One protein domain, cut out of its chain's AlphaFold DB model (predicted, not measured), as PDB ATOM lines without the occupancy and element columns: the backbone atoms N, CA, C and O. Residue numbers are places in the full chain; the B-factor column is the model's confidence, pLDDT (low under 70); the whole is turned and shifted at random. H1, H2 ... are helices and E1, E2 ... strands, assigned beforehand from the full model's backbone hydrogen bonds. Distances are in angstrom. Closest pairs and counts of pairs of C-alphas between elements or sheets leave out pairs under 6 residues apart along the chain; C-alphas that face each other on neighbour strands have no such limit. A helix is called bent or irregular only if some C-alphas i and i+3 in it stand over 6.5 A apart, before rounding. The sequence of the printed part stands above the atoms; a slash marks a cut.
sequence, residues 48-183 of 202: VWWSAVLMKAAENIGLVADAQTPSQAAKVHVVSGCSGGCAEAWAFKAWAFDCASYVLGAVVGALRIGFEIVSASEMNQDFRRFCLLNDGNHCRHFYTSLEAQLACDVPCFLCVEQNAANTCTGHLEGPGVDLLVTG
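This is residues 48 to 183 of the 202 residues of the protein "Hypothetical protein" of Symbiodinium sp. CCMP2592 (UniProt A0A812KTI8). A small sheet of four parallel strands, in the order E3 E2 E1 E4, makes the core, with H3 over one face and short H4 over the other. H1 and H2 meet at a steep tilt and only graze the sheet, as does short H5 near E3, and a loop after H2 sticks out with residues 98 to 104. The printed part has 136 residues, with five named helices and four named strands along it, H1 E1 H2 E2 H3 E3 H4 H5 E4; the class is mixed, helices and strands, though under half of the residues are in named elements. It is compact, with a radius of gyration of the C-alphas of 15.7 A, and spans 50 by 30 by 25 A.

In the sheet, E2, residues 115 to 121, and E1, residues 76 to 81, are inner strands at 14 degrees, with N 78 and O 116 2.8 A apart. Edge strand E3, residues 139 to 143, is parallel to E2 at 9 degrees, with N 120 and O 141 at 2.8 A. Edge strand E4, residues 179 to 182, is parallel to E1 at 21 degrees, with N 79 and O 179 at 2.8 A. H3, residues 125 to 138, is on the sheet over E3 at a height over the sheet of 8.1 A, along the strands at 5 degrees to E3 on the local plane. H3 is irregular: C-alphas 134 and 137 are 8.3 A apart. H4, residues 146 to 150, lies on the opposite face, over E2 at a height over the sheet of 6.9 A; the closest C-alphas of the two are those of Ser 121 and Leu 146, 5.3 A apart. E2, H3 and E3 form a strand-helix-strand unit, two parallel neighbour strands with a helix between, and its crossover is right-handed; so is that of the unit E1, H2, E2, where H2 is residues 87 to 92. H1, residues 49 to 60, touches H2 with residues 50 to 54 alone, at a steep tilt of 50 degrees, the same way; the closest C-alphas are those of Ser 51 and Ala 91, 5.0 A apart. H5, residues 157 to 161, only grazes the sheet; its closest C-alpha pair with E3 is Phe 157 and Phe 142, 5.6 A. H1 and H3 are apart. Every O i to N i+4 pair is within hydrogen-bond range in H1, H2, H4 and H5, and 8 of 10 in H3.

E2 is 16.8 A from first to last C-alpha, E1 15.9 A, E3 10.6 A and E4 9.9 A. H3 is 18.4 A long, H1 16.9 A, H2 8.9 A, H5 6.4 A and H4 6.2 A. H1 begins at C-alpha 49, (127.890, 152.432, 198.695), and E4 ends at C-alpha 182, (141.985, 155.379, 198.015).

The two C-alphas farthest apart are those of Val 103 and Ala 165, 51.5 A. The printed part has no cut. The links H1 to E1, H2 to E2 and H5 to E4 are long, with 15, 22 and 17 residues. The mean pLDDT of the printed part is 74.5, and residues 48 to 52, 63 to 74, 94 to 111, 163 to 167 and 170 to 173 are under 70.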
ATOM      1  N   VAL A  48     125.563 152.410 195.224       57.38
ATOM      2  CA  VAL A  48     125.212 153.509 196.142       57.38
ATOM      3  C   VAL A  48     126.125 153.570 197.372       57.38
ATOM      4  O   VAL A  48     126.161 154.583 198.067       57.38
ATOM      5  N   TRP A  49     126.927 152.523 197.598       62.88
ATOM      6  CA  TRP A  49     127.890 152.432 198.695       62.88
ATOM      7  C   TRP A  49     128.864 153.617 198.742       62.88
ATOM      8  O   TRP A  49     129.037 154.229 199.796       62.88
ATOM      9  N   TRP A  50     129.444 154.001 197.598       64.38
ATOM     10  CA  TRP A  50     130.371 155.136 197.533       64.38
ATOM     11  C   TRP A  50     129.712 156.447 197.965       64.38
ATOM     12  O   TRP A  50     130.326 157.231 198.687       64.38
ATOM     13  N   SER A  51     128.452 156.665 197.584       66.44
ATOM     14  CA  SER A  51     127.694 157.842 198.011       66.44
ATOM     15  C   SER A  51     127.491 157.875 199.523       66.44
ATOM     16  O   SER A  51     127.709 158.922 200.124       66.44
ATOM     17  N   ALA A  52     127.128 156.752 200.149       67.50
ATOM     18  CA  ALA A  52     126.915 156.684 201.597       67.50
ATOM     19  C   ALA A  52     128.209 156.950 202.389       67.50
ATOM     20  O   ALA A  52     128.221 157.749 203.328       67.50
ATOM     21  N   VAL A  53     129.323 156.337 201.970       72.56
ATOM     22  CA  VAL A  53     130.637 156.529 202.608       72.56
ATOM     23  C   VAL A  53     131.101 157.980 202.480       72.56
ATOM     24  O   VAL A  53     131.521 158.592 203.464       72.56
ATOM     25  N   LEU A  54     130.990 158.563 201.284       70.56
ATOM     26  CA  LEU A  54     131.414 159.941 201.042       70.56
ATOM     27  C   LEU A  54     130.483 160.961 201.704       70.56
ATOM     28  O   LEU A  54     130.968 161.996 202.157       70.56
ATOM     29  N   MET A  55     129.185 160.661 201.835       70.00
ATOM     30  CA  MET A  55     128.254 161.470 202.627       70.00
ATOM     31  C   MET A  55     128.733 161.557 204.070       70.00
ATOM     32  O   MET A  55     128.886 162.651 204.605       70.00
ATOM     33  N   LYS A  56     129.052 160.408 204.674       72.69
ATOM     34  CA  LYS A  56     129.509 160.365 206.061       72.69
ATOM     35  C   LYS A  56     130.819 161.106 206.267       72.69
ATOM     36  O   LYS A  56     130.979 161.836 207.244       72.69
ATOM     37  N   ALA A  57     131.758 160.919 205.344       76.12
ATOM     38  CA  ALA A  57     133.037 161.608 205.379       76.12
ATOM     39  C   ALA A  57     132.849 163.131 205.281       76.12
ATOM     40  O   ALA A  57     133.453 163.864 206.061       76.12
ATOM     41  N   ALA A  58     131.967 163.594 204.388       71.44
ATOM     42  CA  ALA A  58     131.619 165.005 204.247       71.44
ATOM     43  C   ALA A  58     130.946 165.576 205.512       71.44
ATOM     44  O   ALA A  58     131.342 166.638 205.993       71.44
ATOM     45  N   GLU A  59     129.999 164.851 206.113       72.38
ATOM     46  CA  GLU A  59     129.360 165.252 207.375       72.38
ATOM     47  C   GLU A  59     130.380 165.431 208.505       72.38
ATOM     48  O   GLU A  59     130.319 166.409 209.251       72.38
ATOM     49  N   ASN A  60     131.342 164.510 208.619       77.25
ATOM     50  CA  ASN A  60     132.369 164.546 209.660       77.25
ATOM     51  C   ASN A  60     133.299 165.765 209.544       77.25
ATOM     52  O   ASN A  60     133.837 166.213 210.556       77.25
ATOM     53  N   ILE A  61     133.460 166.329 208.343       76.31
ATOM     54  CA  ILE A  61     134.203 167.580 208.114       76.31
ATOM     55  C   ILE A  61     133.297 168.823 208.146       76.31
ATOM     56  O   ILE A  61     133.721 169.920 207.785       76.31
ATOM     57  N   GLY A  62     132.054 168.675 208.617       72.38
ATOM     58  CA  GLY A  62     131.101 169.771 208.789       72.38
ATOM     59  C   GLY A  62     130.411 170.211 207.499       72.38
ATOM     60  O   GLY A  62     129.800 171.280 207.472       72.38
ATOM     61  N   LEU A  63     130.490 169.410 206.436       69.88
ATOM     62  CA  LEU A  63     129.795 169.676 205.186       69.88
ATOM     63  C   LEU A  63     128.466 168.938 205.183       69.88
ATOM     64  O   LEU A  63     128.402 167.713 205.126       69.88
ATOM     65  N   VAL A  64     127.388 169.710 205.238       64.00
ATOM     66  CA  VAL A  64     126.027 169.193 205.119       64.00
ATOM     67  C   VAL A  64     125.556 169.455 203.695       64.00
ATOM     68  O   VAL A  64     125.682 170.574 203.194       64.00
ATOM     69  N   ALA A  65     125.017 168.428 203.038       60.41
ATOM     70  CA  ALA A  65     124.376 168.579 201.741       60.41
ATOM     71  C   ALA A  65     123.135 169.474 201.896       60.41
ATOM     72  O   ALA A  65     122.083 169.025 202.351       60.41
ATOM     73  N   ASP A  66     123.251 170.760 201.560       56.19
ATOM     74  CA  ASP A  66     122.096 171.652 201.559       56.19
ATOM     75  C   ASP A  66     121.252 171.374 200.306       56.19
ATOM     76  O   ASP A  66     121.659 171.617 199.167       56.19
ATOM     77  N   ALA A  67     120.066 170.802 200.519       51.25
ATOM     78  CA  ALA A  67     119.204 170.272 199.468       51.25
ATOM     79  C   ALA A  67     118.678 171.342 198.492       51.25
ATOM     80  O   ALA A  67     118.161 170.991 197.427       51.25
ATOM     81  N   GLN A  68     118.773 172.633 198.839       46.81
ATOM     82  CA  GLN A  68     118.002 173.679 198.163       46.81
ATOM     83  C   GLN A  68     118.810 174.650 197.295       46.81
ATOM     84  O   GLN A  68     118.219 175.246 196.394       46.81
ATOM     85  N   THR A  69     120.136 174.772 197.450       47.81
ATOM     86  CA  THR A  69     120.891 175.733 196.624       47.81
ATOM     87  C   THR A  69     122.365 175.353 196.443       47.81
ATOM     88  O   THR A  69     123.115 175.392 197.411       47.81
ATOM     89  N   PRO A  70     122.858 175.104 195.209       49.91
ATOM     90  CA  PRO A  70     124.290 174.907 194.943       49.91
ATOM     91  C   PRO A  70     125.127 176.202 195.065       49.91
ATOM     92  O   PRO A  70     126.242 176.283 194.547       49.91
ATOM     93  N   SER A  71     124.590 177.268 195.664       43.28
ATOM     94  CA  SER A  71     125.199 178.596 195.626       43.28
ATOM     95  C   SER A  71     126.302 178.724 196.674       43.28
ATOM     96  O   SER A  71     126.021 178.809 197.864       43.28
ATOM     97  N   GLN A  72     127.555 178.784 196.214       47.97
ATOM     98  CA  GLN A  72     128.747 179.141 197.004       47.97
ATOM     99  C   GLN A  72     129.094 178.224 198.191       47.97
ATOM    100  O   GLN A  72     129.930 178.602 199.011       47.97
ATOM    101  N   ALA A  73     128.516 177.022 198.278       57.12
ATOM    102  CA  ALA A  73     128.947 176.028 199.256       57.12
ATOM    103  C   ALA A  73     130.452 175.744 199.085       57.12
ATOM    104  O   ALA A  73     130.943 175.639 197.955       57.12
ATOM    105  N   ALA A  74     131.180 175.676 200.202       66.81
ATOM    106  CA  ALA A  74     132.603 175.362 200.215       66.81
ATOM    107  C   ALA A  74     132.860 174.081 199.405       66.81
ATOM    108  O   ALA A  74     132.127 173.101 199.537       66.81
ATOM    109  N   LYS A  75     133.868 174.116 198.527       84.50
ATOM    110  CA  LYS A  75     134.263 172.932 197.767       84.50
ATOM    111  C   LYS A  75     135.024 171.973 198.675       84.50
ATOM    112  O   LYS A  75     135.867 172.425 199.441       84.50
ATOM    113  N   VAL A  76     134.768 170.677 198.525       86.62
ATOM    114  CA  VAL A  76     135.619 169.618 199.078       86.62
ATOM    115  C   VAL A  76     136.840 169.446 198.195       86.62
ATOM    116  O   VAL A  76     136.709 169.241 196.987       86.62
ATOM    117  N   HIS A  77     138.015 169.460 198.802       90.88
ATOM    118  CA  HIS A  77     139.276 169.166 198.145       90.88
ATOM    119  C   HIS A  77     139.667 167.714 198.407       90.88
ATOM    120  O   HIS A  77     139.934 167.309 199.540       90.88
ATOM    121  N   VAL A  78     139.688 166.922 197.341       91.94
ATOM    122  CA  VAL A  78     139.883 165.472 197.403       91.94
ATOM    123  C   VAL A  78     141.248 165.104 196.842       91.94
ATOM    124  O   VAL A  78     141.641 165.558 195.768       91.94
ATOM    125  N   VAL A  79     141.965 164.232 197.541       93.56
ATOM    126  CA  VAL A  79     143.072 163.459 196.977       93.56
ATOM    127  C   VAL A  79     142.565 162.052 196.708       93.56
ATOM    128  O   VAL A  79     142.059 161.404 197.616       93.56
ATOM    129  N   SER A  80     142.699 161.590 195.469       94.06
ATOM    130  CA  SER A  80     142.317 160.247 195.047       94.06
ATOM    131  C   SER A  80     143.552 159.428 194.674       94.06
ATOM    132  O   SER A  80     144.404 159.886 193.914       94.06
ATOM    133  N   GLY A  81     143.677 158.227 195.227       93.44
ATOM    134  CA  GLY A  81     144.739 157.277 194.909       93.44
ATOM    135  C   GLY A  81     144.157 155.969 194.396       93.44
ATOM    136  O   GLY A  81     143.302 155.391 195.066       93.44
ATOM    137  N   CYS A  82     144.647 155.482 193.252       92.50
ATOM    138  CA  CYS A  82     144.071 154.322 192.557       92.50
ATOM    139  C   CYS A  82     142.605 154.569 192.157       92.50
ATOM    140  O   CYS A  82     141.704 153.810 192.512       92.50
ATOM    141  N   SER A  83     142.370 155.672 191.447       90.25
ATOM    142  CA  SER A  83     141.037 156.220 191.184       90.25
ATOM    143  C   SER A  83     140.141 155.308 190.337       90.25
ATOM    144  O   SER A  83     138.921 155.449 190.371       90.25
ATOM    145  N   GLY A  84     140.699 154.380 189.552       90.31
ATOM    146  CA  GLY A  84     139.933 153.530 188.645       90.31
ATOM    147  C   GLY A  84     139.045 154.370 187.726       90.31
ATOM    148  O   GLY A  84     139.512 155.288 187.059       90.31
ATOM    149  N   GLY A  85     137.742 154.088 187.726       85.06
ATOM    150  CA  GLY A  85     136.736 154.877 187.003       85.06
ATOM    151  C   GLY A  85     136.318 156.200 187.666       85.06
ATOM    152  O   GLY A  85     135.356 156.801 187.197       85.06
ATOM    153  N   CYS A  86     136.990 156.642 188.735       86.19
ATOM    154  CA  CYS A  86     136.688 157.852 189.511       86.19
ATOM    155  C   CYS A  86     135.262 157.855 190.095       86.19
ATOM    156  O   CYS A  86     134.478 158.794 189.924       86.19
ATOM    157  N   ALA A  87     134.902 156.760 190.773       83.19
ATOM    158  CA  ALA A  87     133.580 156.590 191.375       83.19
ATOM    159  C   ALA A  87     133.278 157.667 192.433       83.19
ATOM    160  O   ALA A  87     132.132 158.081 192.600       83.19
ATOM    161  N   GLU A  88     134.307 158.173 193.106       85.50
ATOM    162  CA  GLU A  88     134.204 159.247 194.082       85.50
ATOM    163  C   GLU A  88     133.722 160.563 193.461       85.50
ATOM    164  O   GLU A  88     132.827 161.207 194.007       85.50
ATOM    165  N   ALA A  89     134.220 160.937 192.277       84.06
ATOM    166  CA  ALA A  89     133.731 162.120 191.570       84.06
ATOM    167  C   ALA A  89     132.271 161.951 191.154       84.06
ATOM    168  O   ALA A  89     131.468 162.884 191.243       84.06
ATOM    169  N   TRP A  90     131.920 160.735 190.738       79.25
ATOM    170  CA  TRP A  90     130.558 160.380 190.375       79.25
ATOM    171  C   TRP A  90     129.587 160.539 191.554       79.25
ATOM    172  O   TRP A  90     128.491 161.061 191.361       79.25
ATOM    173  N   ALA A  91     130.010 160.175 192.768       77.62
ATOM    174  CA  ALA A  91     129.224 160.327 193.993       77.62
ATOM    175  C   ALA A  91     129.033 161.798 194.421       77.62
ATOM    176  O   ALA A  91     127.960 162.171 194.908       77.62
ATOM    177  N   PHE A  92     130.038 162.660 194.215       77.88
ATOM    178  CA  PHE A  92     129.908 164.096 194.500       77.88
ATOM    179  C   PHE A  92     128.987 164.817 193.505       77.88
ATOM    180  O   PHE A  92     128.212 165.700 193.895       77.88
ATOM    181  N   LYS A  93     129.048 164.444 192.220       74.44
ATOM    182  CA  LYS A  93     128.251 165.051 191.145       74.44
ATOM    183  C   LYS A  93     126.759 164.836 191.364       74.44
ATOM    184  O   LYS A  93     126.285 163.714 191.280       74.44
ATOM    185  N   ALA A  94     126.008 165.926 191.530       58.94
ATOM    186  CA  ALA A  94     124.544 165.946 191.475       58.94
ATOM    187  C   ALA A  94     124.023 165.348 190.155       58.94
ATOM    188  O   ALA A  94     123.937 166.060 189.153       58.94
ATOM    189  N   TRP A  95     123.620 164.079 190.141       52.81
ATOM    190  CA  TRP A  95     122.842 163.541 189.027       52.81
ATOM    191  C   TRP A  95     121.410 164.049 189.160       52.81
ATOM    192  O   TRP A  95     120.562 163.442 189.808       52.81
ATOM    193  N   ALA A  96     121.137 165.197 188.544       41.31
ATOM    194  CA  ALA A  96     119.776 165.546 188.182       41.31
ATOM    195  C   ALA A  96     119.357 164.600 187.049       41.31
ATOM    196  O   ALA A  96     119.456 164.937 185.872       41.31
ATOM    197  N   PHE A  97     118.920 163.387 187.391       41.53
ATOM    198  CA  PHE A  97     118.002 162.699 186.500       41.53
ATOM    199  C   PHE A  97     116.757 163.576 186.448       41.53
ATOM    200  O   PHE A  97     116.003 163.654 187.417       41.53
ATOM    201  N   ASP A  98     116.570 164.268 185.328       39.91
ATOM    202  CA  ASP A  98     115.399 165.092 185.015       39.91
ATOM    203  C   ASP A  98     114.168 164.199 184.742       39.91
ATOM    204  O   ASP A  98     113.401 164.370 183.796       39.91
ATOM    205  N   CYS A  99     114.003 163.156 185.555       38.44
ATOM    206  CA  CYS A  99     112.829 162.319 185.583       38.44
ATOM    207  C   CYS A  99     111.917 162.905 186.653       38.44
ATOM    208  O   CYS A  99     112.222 162.852 187.841       38.44
ATOM    209  N   ALA A 100     110.784 163.443 186.214       42.19
ATOM    210  CA  ALA A 100     109.713 164.057 186.998       42.19
ATOM    211  C   ALA A 100     109.042 163.140 188.055       42.19
ATOM    212  O   ALA A 100     107.883 163.344 188.412       42.19
ATOM    213  N   SER A 101     109.738 162.128 188.571       42.72
ATOM    214  CA  SER A 101     109.263 161.221 189.606       42.72
ATOM    215  C   SER A 101     109.945 161.560 190.931       42.72
ATOM    216  O   SER A 101     110.956 160.980 191.324       42.72
ATOM    217  N   TYR A 102     109.342 162.515 191.639       42.00
ATOM    218  CA  TYR A 102     109.694 163.001 192.980       42.00
ATOM    219  C   TYR A 102     109.726 161.920 194.084       42.00
ATOM    220  O   TYR A 102     109.944 162.241 195.248       42.00
ATOM    221  N   VAL A 103     109.515 160.644 193.751       42.56
ATOM    222  CA  VAL A 103     109.358 159.548 194.722       42.56
ATOM    223  C   VAL A 103     110.589 158.626 194.782       42.56
ATOM    224  O   VAL A 103     110.756 157.916 195.765       42.56
ATOM    225  N   LEU A 104     111.512 158.692 193.811       41.69
ATOM    226  CA  LEU A 104     112.801 157.968 193.852       41.69
ATOM    227  C   LEU A 104     114.039 158.881 193.908       41.69
ATOM    228  O   LEU A 104     115.165 158.391 193.968       41.69
ATOM    229  N   GLY A 105     113.844 160.203 193.953       38.00
ATOM    230  CA  GLY A 105     114.924 161.195 194.063       38.00
ATOM    231  C   GLY A 105     115.687 161.183 195.396       38.00
ATOM    232  O   GLY A 105     116.664 161.908 195.532       38.00
ATOM    233  N   ALA A 106     115.262 160.367 196.364       42.53
ATOM    234  CA  ALA A 106     115.949 160.187 197.641       42.53
ATOM    235  C   ALA A 106     117.001 159.059 197.622       42.53
ATOM    236  O   ALA A 106     117.839 159.016 198.512       42.53
ATOM    237  N   VAL A 107     116.967 158.148 196.639       41.69
ATOM    238  CA  VAL A 107     117.716 156.874 196.722       41.69
ATOM    239  C   VAL A 107     118.969 156.849 195.844       41.69
ATOM    240  O   VAL A 107     119.938 156.180 196.182       41.69
ATOM    241  N   VAL A 108     119.029 157.631 194.764       45.06
ATOM    242  CA  VAL A 108     120.270 157.785 193.978       45.06
ATOM    243  C   VAL A 108     120.954 159.081 194.409       45.06
ATOM    244  O   VAL A 108     121.029 160.062 193.671       45.06
ATOM    245  N   GLY A 109     121.339 159.103 195.688       48.62
ATOM    246  CA  GLY A 109     121.893 160.250 196.396       48.62
ATOM    247  C   GLY A 109     123.261 160.644 195.859       48.62
ATOM    248  O   GLY A 109     124.298 160.199 196.344       48.62
ATOM    249  N   ALA A 110     123.272 161.504 194.853       60.12
ATOM    250  CA  ALA A 110     124.422 162.343 194.603       60.12
ATOM    251  C   ALA A 110     124.497 163.426 195.680       60.12
ATOM    252  O   ALA A 110     123.497 164.097 195.947       60.12
ATOM    253  N   LEU A 111     125.678 163.642 196.257       65.56
ATOM    254  CA  LEU A 111     125.842 164.541 197.405       65.56
ATOM    255  C   LEU A 111     125.522 166.003 197.073       65.56
ATOM    256  O   LEU A 111     125.217 166.793 197.961       65.56
ATOM    257  N   ARG A 112     125.579 166.372 195.785       72.38
ATOM    258  CA  ARG A 112     125.462 167.759 195.299       72.38
ATOM    259  C   ARG A 112     126.460 168.698 195.981       72.38
ATOM    260  O   ARG A 112     126.225 169.901 196.079       72.38
ATOM    261  N   ILE A 113     127.585 168.143 196.417       75.56
ATOM    262  CA  ILE A 113     128.665 168.873 197.061       75.56
ATOM    263  C   ILE A 113     129.620 169.335 195.963       75.56
ATOM    264  O   ILE A 113     130.057 168.546 195.123       75.56
ATOM    265  N   GLY A 114     129.926 170.633 195.944       82.31
ATOM    266  CA  GLY A 114     130.984 171.147 195.084       82.31
ATOM    267  C   GLY A 114     132.302 170.479 195.460       82.31
ATOM    268  O   GLY A 114     132.634 170.404 196.637       82.31
ATOM    269  N   PHE A 115     133.059 169.997 194.480       87.88
ATOM    270  CA  PHE A 115     134.322 169.313 194.742       87.88
ATOM    271  C   PHE A 115     135.399 169.708 193.733       87.88
ATOM    272  O   PHE A 115     135.115 170.173 192.621       87.88
ATOM    273  N   GLU A 116     136.640 169.516 194.154       91.12
ATOM    274  CA  GLU A 116     137.844 169.606 193.348       91.12
ATOM    275  C   GLU A 116     138.770 168.452 193.735       91.12
ATOM    276  O   GLU A 116     139.102 168.260 194.903       91.12
ATOM    277  N   ILE A 117     139.201 167.677 192.748       92.19
ATOM    278  CA  ILE A 117     140.223 166.656 192.921       92.19
ATOM    279  C   ILE A 117     141.575 167.354 192.798       92.19
ATOM    280  O   ILE A 117     142.028 167.709 191.707       92.19
ATOM    281  N   VAL A 118     142.220 167.571 193.940       92.88
ATOM    282  CA  VAL A 118     143.541 168.200 194.020       92.88
ATOM    283  C   VAL A 118     144.566 167.322 193.324       92.88
ATOM    284  O   VAL A 118     145.353 167.808 192.517       92.88
ATOM    285  N   SER A 119     144.547 166.018 193.596       93.19
ATOM    286  CA  SER A 119     145.381 165.068 192.867       93.19
ATOM    287  C   SER A 119     144.718 163.702 192.747       93.19
ATOM    288  O   SER A 119     144.061 163.257 193.683       93.19
ATOM    289  N   ALA A 120     144.907 163.056 191.599       94.56
ATOM    290  CA  ALA A 120     144.452 161.704 191.294       94.56
ATOM    291  C   ALA A 120     145.614 160.839 190.788       94.56
ATOM    292  O   ALA A 120     146.528 161.361 190.142       94.56
ATOM    293  N   SER A 121     145.557 159.522 190.988       94.44
ATOM    294  CA  SER A 121     146.448 158.574 190.309       94.44
ATOM    295  C   SER A 121     145.710 157.346 189.802       94.44
ATOM    296  O   SER A 121     144.874 156.772 190.493       94.44
ATOM    297  N   GLU A 122     146.054 156.912 188.590       94.12
ATOM    298  CA  GLU A 122     145.518 155.683 188.005       94.12
ATOM    299  C   GLU A 122     146.541 155.078 187.039       94.12
ATOM    300  O   GLU A 122     147.033 155.772 186.148       94.12
ATOM    301  N   MET A 123     146.866 153.792 187.203       91.88
ATOM    302  CA  MET A 123     147.880 153.087 186.404       91.88
ATOM    303  C   MET A 123     147.357 152.605 185.053       91.88
ATOM    304  O   MET A 123     148.107 152.586 184.070       91.88
ATOM    305  N   ASN A 124     146.072 152.281 184.965       87.12
ATOM    306  CA  ASN A 124     145.422 151.869 183.736       87.12
ATOM    307  C   ASN A 124     145.138 153.082 182.832       87.12
ATOM    308  O   ASN A 124     144.453 154.036 183.202       87.12
ATOM    309  N   GLN A 125     145.669 153.046 181.609       84.06
ATOM    310  CA  GLN A 125     145.520 154.137 180.646       84.06
ATOM    311  C   GLN A 125     144.068 154.387 180.224       84.06
ATOM    312  O   GLN A 125     143.689 155.546 180.039       84.06
ATOM    313  N   ASP A 126     143.262 153.336 180.081       80.06
ATOM    314  CA  ASP A 126     141.870 153.455 179.644       80.06
ATOM    315  C   ASP A 126     141.025 154.141 180.716       80.06
ATOM    316  O   ASP A 126     140.245 155.047 180.413       80.06
ATOM    317  N   PHE A 127     141.257 153.794 181.984       84.19
ATOM    318  CA  PHE A 127     140.618 154.459 183.114       84.19
ATOM    319  C   PHE A 127     141.058 155.911 183.269       84.19
ATOM    320  O   PHE A 127     140.200 156.781 183.416       84.19
ATOM    321  N   ARG A 128     142.352 156.229 183.108       86.06
ATOM    322  CA  ARG A 128     142.798 157.634 183.048       86.06
ATOM    323  C   ARG A 128     142.047 158.418 181.976       86.06
ATOM    324  O   ARG A 128     141.520 159.492 182.252       86.06
ATOM    325  N   ARG A 129     141.970 157.882 180.755       79.31
ATOM    326  CA  ARG A 129     141.268 158.535 179.642       79.31
ATOM    327  C   ARG A 129     139.787 158.740 179.956       79.31
ATOM    328  O   ARG A 129     139.265 159.819 179.689       79.31
ATOM    329  N   PHE A 130     139.130 157.731 180.522       80.81
ATOM    330  CA  PHE A 130     137.740 157.827 180.958       80.81
ATOM    331  C   PHE A 130     137.547 158.955 181.978       80.81
ATOM    332  O   PHE A 130     136.675 159.804 181.788       80.81
ATOM    333  N   CYS A 131     138.394 159.018 183.006       83.06
ATOM    334  CA  CYS A 131     138.325 160.055 184.032       83.06
ATOM    335  C   CYS A 131     138.535 161.451 183.442       83.06
ATOM    336  O   CYS A 131     137.776 162.363 183.735       83.06
ATOM    337  N   LEU A 132     139.520 161.636 182.561       84.12
ATOM    338  CA  LEU A 132     139.777 162.942 181.947       84.12
ATOM    339  C   LEU A 132     138.617 163.427 181.069       84.12
ATOM    340  O   LEU A 132     138.306 164.616 181.073       84.12
ATOM    341  N   LEU A 133     137.950 162.520 180.351       78.50
ATOM    342  CA  LEU A 133     136.796 162.865 179.515       78.50
ATOM    343  C   LEU A 133     135.560 163.261 180.335       78.50
ATOM    344  O   LEU A 133     134.809 164.132 179.904       78.50
ATOM    345  N   ASN A 134     135.343 162.636 181.494       76.94
ATOM    346  CA  ASN A 134     134.154 162.872 182.321       76.94
ATOM    347  C   ASN A 134     134.371 163.934 183.412       76.94
ATOM    348  O   ASN A 134     133.433 164.635 183.800       76.94
ATOM    349  N   ASP A 135     135.601 164.054 183.907       81.50
ATOM    350  CA  ASP A 135     135.954 164.742 185.151       81.50
ATOM    351  C   ASP A 135     137.222 165.600 185.035       81.50
ATOM    352  O   ASP A 135     137.674 166.165 186.028       81.50
ATOM    353  N   GLY A 136     137.792 165.768 183.834       80.44
ATOM    354  CA  GLY A 136     139.047 166.506 183.641       80.44
ATOM    355  C   GLY A 136     139.019 167.947 184.167       80.44
ATOM    356  O   GLY A 136     140.013 168.422 184.700       80.44
ATOM    357  N   ASN A 137     137.865 168.620 184.114       84.81
ATOM    358  CA  ASN A 137     137.707 169.983 184.643       84.81
ATOM    359  C   ASN A 137     137.637 170.050 186.180       84.81
ATOM    360  O   ASN A 137     137.700 171.141 186.743       84.81
ATOM    361  N   HIS A 138     137.470 168.909 186.851       88.88
ATOM    362  CA  HIS A 138     137.450 168.803 188.308       88.88
ATOM    363  C   HIS A 138     138.790 168.336 188.879       88.88
ATOM    364  O   HIS A 138     138.939 168.346 190.094       88.88
ATOM    365  N   CYS A 139     139.755 167.933 188.044       90.69
ATOM    366  CA  CYS A 139     141.035 167.383 188.480       90.69
ATOM    367  C   CYS A 139     142.192 168.330 188.146       90.69
ATOM    368  O   CYS A 139     142.445 168.619 186.978       90.69
ATOM    369  N   ARG A 140     142.918 168.802 189.168       90.25
ATOM    370  CA  ARG A 140     144.087 169.681 188.980       90.25
ATOM    371  C   ARG A 140     145.322 168.909 188.537       90.25
ATOM    372  O   ARG A 140     146.030 169.337 187.629       90.25
ATOM    373  N   HIS A 141     145.591 167.782 189.192       91.31
ATOM    374  CA  HIS A 141     146.778 166.976 188.940       91.31
ATOM    375  C   HIS A 141     146.408 165.507 188.758       91.31
ATOM    376  O   HIS A 141     145.772 164.915 189.621       91.31
ATOM    377  N   PHE A 142     146.861 164.898 187.662       92.12
ATOM    378  CA  PHE A 142     146.608 163.486 187.376       92.12
ATOM    379  C   PHE A 142     147.928 162.756 187.120       92.12
ATOM    380  O   PHE A 142     148.650 163.079 186.178       92.12
ATOM    381  N   TYR A 143     148.252 161.782 187.963       92.88
ATOM    382  CA  TYR A 143     149.482 161.000 187.903       92.88
ATOM    383  C   TYR A 143     149.239 159.609 187.314       92.88
ATOM    384  O   TYR A 143     148.142 159.052 187.372       92.88
ATOM    385  N   THR A 144     150.290 159.031 186.740       92.56
ATOM    386  CA  THR A 144     150.256 157.680 186.164       92.56
ATOM    387  C   THR A 144     150.340 156.579 187.212       92.56
ATOM    388  O   THR A 144     150.036 155.437 186.893       92.56
ATOM    389  N   SER A 145     150.769 156.879 188.435       92.00
ATOM    390  CA  SER A 145     150.798 155.922 189.540       92.00
ATOM    391  C   SER A 145     150.697 156.644 190.881       92.00
ATOM    392  O   SER A 145     150.892 157.863 190.953       92.00
ATOM    393  N   LEU A 146     150.379 155.892 191.935       92.00
ATOM    394  CA  LEU A 146     150.328 156.427 193.293       92.00
ATOM    395  C   LEU A 146     151.725 156.854 193.761       92.00
ATOM    396  O   LEU A 146     151.875 157.901 194.377       92.00
ATOM    397  N   GLU A 147     152.768 156.107 193.403       92.25
ATOM    398  CA  GLU A 147     154.158 156.463 193.708       92.25
ATOM    399  C   GLU A 147     154.538 157.799 193.070       92.25
ATOM    400  O   GLU A 147     155.146 158.635 193.728       92.25
ATOM    401  N   ALA A 148     154.137 158.027 191.815       90.50
ATOM    402  CA  ALA A 148     154.362 159.297 191.132       90.50
ATOM    403  C   ALA A 148     153.580 160.452 191.779       90.50
ATOM    404  O   ALA A 148     154.082 161.565 191.831       90.50
ATOM    405  N   GLN A 149     152.372 160.195 192.287       91.50
ATOM    406  CA  GLN A 149     151.577 161.188 193.018       91.50
ATOM    407  C   GLN A 149     152.202 161.564 194.368       91.50
ATOM    408  O   GLN A 149     152.114 162.717 194.791       91.50
ATOM    409  N   LEU A 150     152.811 160.589 195.047       88.25
ATOM    410  CA  LEU A 150     153.516 160.782 196.315       88.25
ATOM    411  C   LEU A 150     154.899 161.421 196.118       88.25
ATOM    412  O   LEU A 150     155.392 162.111 197.010       88.25
ATOM    413  N   ALA A 151     155.523 161.201 194.962       86.94
ATOM    414  CA  ALA A 151     156.787 161.810 194.587       86.94
ATOM    415  C   ALA A 151     156.575 163.285 194.203       86.94
ATOM    416  O   ALA A 151     156.066 163.606 193.132       86.94
ATOM    417  N   CYS A 152     156.983 164.206 195.078       70.06
ATOM    418  CA  CYS A 152     156.809 165.649 194.866       70.06
ATOM    419  C   CYS A 152     157.591 166.223 193.666       70.06
ATOM    420  O   CYS A 152     157.399 167.387 193.322       70.06
ATOM    421  N   ASP A 153     158.498 165.456 193.064       80.50
ATOM    422  CA  ASP A 153     159.381 165.857 191.966       80.50
ATOM    423  C   ASP A 153     158.969 165.290 190.597       80.50
ATOM    424  O   ASP A 153     159.585 165.616 189.579       80.50
ATOM    425  N   VAL A 154     157.914 164.473 190.542       86.00
ATOM    426  CA  VAL A 154     157.413 163.899 189.292       86.00
ATOM    427  C   VAL A 154     156.299 164.786 188.729       86.00
ATOM    428  O   VAL A 154     155.285 164.993 189.393       86.00
ATOM    429  N   PRO A 155     156.423 165.323 187.501       85.62
ATOM    430  CA  PRO A 155     155.367 166.145 186.930       85.62
ATOM    431  C   PRO A 155     154.151 165.292 186.549       85.62
ATOM    432  O   PRO A 155     154.277 164.235 185.926       85.62
ATOM    433  N   CYS A 156     152.953 165.769 186.895       88.56
ATOM    434  CA  CYS A 156     151.715 165.085 186.540       88.56
ATOM    435  C   CYS A 156     151.388 165.236 185.042       88.56
ATOM    436  O   CYS A 156     151.803 166.193 184.385       88.56
ATOM    437  N   PHE A 157     150.586 164.312 184.516       84.06
ATOM    438  CA  PHE A 157     150.199 164.249 183.106       84.06
ATOM    439  C   PHE A 157     149.573 165.563 182.606       84.06
ATOM    440  O   PHE A 157     149.970 166.085 181.567       84.06
ATOM    441  N   LEU A 158     148.656 166.142 183.387       86.00
ATOM    442  CA  LEU A 158     147.946 167.371 183.016       86.00
ATOM    443  C   LEU A 158     148.858 168.600 182.952       86.00
ATOM    444  O   LEU A 158     148.753 169.394 182.020       86.00
ATOM    445  N   CYS A 159     149.786 168.752 183.901       84.94
ATOM    446  CA  CYS A 159     150.733 169.870 183.886       84.94
ATOM    447  C   CYS A 159     151.706 169.777 182.703       84.94
ATOM    448  O   CYS A 159     152.075 170.808 182.136       84.94
ATOM    449  N   VAL A 160     152.097 168.555 182.318       84.62
ATOM    450  CA  VAL A 160     152.945 168.314 181.142       84.62
ATOM    451  C   VAL A 160     152.211 168.704 179.857       84.62
ATOM    452  O   VAL A 160     152.770 169.434 179.041       84.62
ATOM    453  N   GLU A 161     150.955 168.281 179.681       78.81
ATOM    454  CA  GLU A 161     150.173 168.604 178.477       78.81
ATOM    455  C   GLU A 161     149.853 170.101 178.343       78.81
ATOM    456  O   GLU A 161     149.832 170.640 177.237       78.81
ATOM    457  N   GLN A 162     149.641 170.798 179.461       74.19
ATOM    458  CA  GLN A 162     149.269 172.216 179.471       74.19
ATOM    459  C   GLN A 162     150.449 173.180 179.247       74.19
ATOM    460  O   GLN A 162     150.266 174.394 179.335       74.19
ATOM    461  N   ASN A 163     151.657 172.684 178.931       65.12
ATOM    462  CA  ASN A 163     152.873 173.496 178.759       65.12
ATOM    463  C   ASN A 163     153.203 174.386 179.977       65.12
ATOM    464  O   ASN A 163     153.869 175.418 179.846       65.12
ATOM    465  N   ALA A 164     152.774 173.988 181.179       59.97
ATOM    466  CA  ALA A 164     153.061 174.700 182.418       59.97
ATOM    467  C   ALA A 164     154.515 174.438 182.850       59.97
ATOM    468  O   ALA A 164     154.780 173.651 183.752       59.97
ATOM    469  N   ALA A 165     155.467 175.051 182.141       55.50
ATOM    470  CA  ALA A 165     156.863 175.258 182.529       55.50
ATOM    471  C   ALA A 165     157.530 174.131 183.352       55.50
ATOM    472  O   ALA A 165     158.195 174.447 184.327       55.50
ATOM    473  N   ASN A 166     157.362 172.840 183.021       55.72
ATOM    474  CA  ASN A 166     157.939 171.680 183.741       55.72
ATOM    475  C   ASN A 166     157.848 171.715 185.287       55.72
ATOM    476  O   ASN A 166     158.550 170.969 185.964       55.72
ATOM    477  N   THR A 167     157.008 172.572 185.857       63.28
ATOM    478  CA  THR A 167     156.953 172.852 187.290       63.28
ATOM    479  C   THR A 167     155.542 172.535 187.725       63.28
ATOM    480  O   THR A 167     154.683 173.394 187.893       63.28
ATOM    481  N   CYS A 168     155.287 171.234 187.843       74.38
ATOM    482  CA  CYS A 168     154.138 170.774 188.591       74.38
ATOM    483  C   CYS A 168     154.388 171.176 190.045       74.38
ATOM    484  O   CYS A 168     155.310 170.669 190.675       74.38
ATOM    485  N   THR A 169     153.589 172.097 190.575       71.56
ATOM    486  CA  THR A 169     153.672 172.502 191.986       71.56
ATOM    487  C   THR A 169     153.144 171.414 192.931       71.56
ATOM    488  O   THR A 169     153.149 171.573 194.153       71.56
ATOM    489  N   GLY A 170     152.710 170.280 192.365       66.50
ATOM    490  CA  GLY A 170     152.171 169.140 193.081       66.50
ATOM    491  C   GLY A 170     150.995 169.533 193.972       66.50
ATOM    492  O   GLY A 170     150.278 170.495 193.719       66.50
ATOM    493  N   HIS A 171     150.821 168.789 195.059       64.06
ATOM    494  CA  HIS A 171     149.874 169.132 196.121       64.06
ATOM    495  C   HIS A 171     150.436 170.184 197.104       64.06
ATOM    496  O   HIS A 171     149.774 170.505 198.086       64.06
ATOM    497  N   LEU A 172     151.655 170.699 196.877       67.00
ATOM    498  CA  LEU A 172     152.342 171.603 197.808       67.00
ATOM    499  C   LEU A 172     151.818 173.043 197.722       67.00
ATOM    500  O   LEU A 172     151.847 173.766 198.715       67.00
ATOM    501  N   GLU A 173     151.310 173.450 196.555       68.50
ATOM    502  CA  GLU A 173     150.725 174.775 196.332       68.50
ATOM    503  C   GLU A 173     149.253 174.640 195.921       68.50
ATOM    504  O   GLU A 173     148.880 174.656 194.744       68.50
ATOM    505  N   GLY A 174     148.386 174.474 196.915       71.06
ATOM    506  CA  GLY A 174     146.965 174.272 196.686       71.06
ATOM    507  C   GLY A 174     146.109 174.562 197.913       71.06
ATOM    508  O   GLY A 174     146.637 174.853 198.989       71.06
ATOM    509  N   PRO A 175     144.776 174.511 197.752       74.88
ATOM    510  CA  PRO A 175     143.887 174.415 198.898       74.88
ATOM    511  C   PRO A 175     144.274 173.192 199.743       74.88
ATOM    512  O   PRO A 175     144.800 172.207 199.218       74.88
ATOM    513  N   GLY A 176     144.039 173.269 201.056       85.50
ATOM    514  CA  GLY A 176     144.229 172.122 201.943       85.50
ATOM    515  C   GLY A 176     143.414 170.916 201.470       85.50
ATOM    516  O   GLY A 176     142.430 171.075 200.756       85.50
ATOM    517  N   VAL A 177     143.839 169.712 201.847       90.00
ATOM    518  CA  VAL A 177     143.120 168.476 201.514       90.00
ATOM    519  C   VAL A 177     142.085 168.202 202.597       90.00
ATOM    520  O   VAL A 177     142.444 168.096 203.768       90.00
ATOM    521  N   ASP A 178     140.825 168.061 202.191       89.69
ATOM    522  CA  ASP A 178     139.715 167.744 203.089       89.69
ATOM    523  C   ASP A 178     139.512 166.228 203.198       89.69
ATOM    524  O   ASP A 178     139.297 165.706 204.290       89.69
ATOM    525  N   LEU A 179     139.609 165.514 202.068       90.12
ATOM    526  CA  LEU A 179     139.395 164.067 201.993       90.12
ATOM    527  C   LEU A 179     140.521 163.362 201.236       90.12
ATOM    528  O   LEU A 179     140.937 163.792 200.160       90.12
ATOM    529  N   LEU A 180     140.950 162.220 201.772       91.69
ATOM    530  CA  LEU A 180     141.772 161.238 201.072       91.69
ATOM    531  C   LEU A 180     140.902 160.027 200.736       91.69
ATOM    532  O   LEU A 180     140.372 159.374 201.633       91.69
ATOM    533  N   VAL A 181     140.785 159.717 199.451       90.62
ATOM    534  CA  VAL A 181     140.086 158.541 198.939       90.62
ATOM    535  C   VAL A 181     141.114 157.631 198.292       90.62
ATOM    536  O   VAL A 181     141.890 158.057 197.441       90.62
ATOM    537  N   THR A 182     141.143 156.364 198.687       90.56
ATOM    538  CA  THR A 182     141.985 155.379 198.015       90.56
ATOM    539  C   THR A 182     141.307 154.024 197.959       90.56
ATOM    540  O   THR A 182     140.635 153.619 198.907       90.56
ATOM    541  N   GLY A 183     141.465 153.337 196.829       81.88
ATOM    542  CA  GLY A 183     140.982 151.978 196.627       81.88
ATOM    543  C   GLY A 183     142.135 151.061 196.252       81.88
ATOM    544  O   GLY A 183     142.685 151.159 195.160       81.88
TER     545      GLY A 183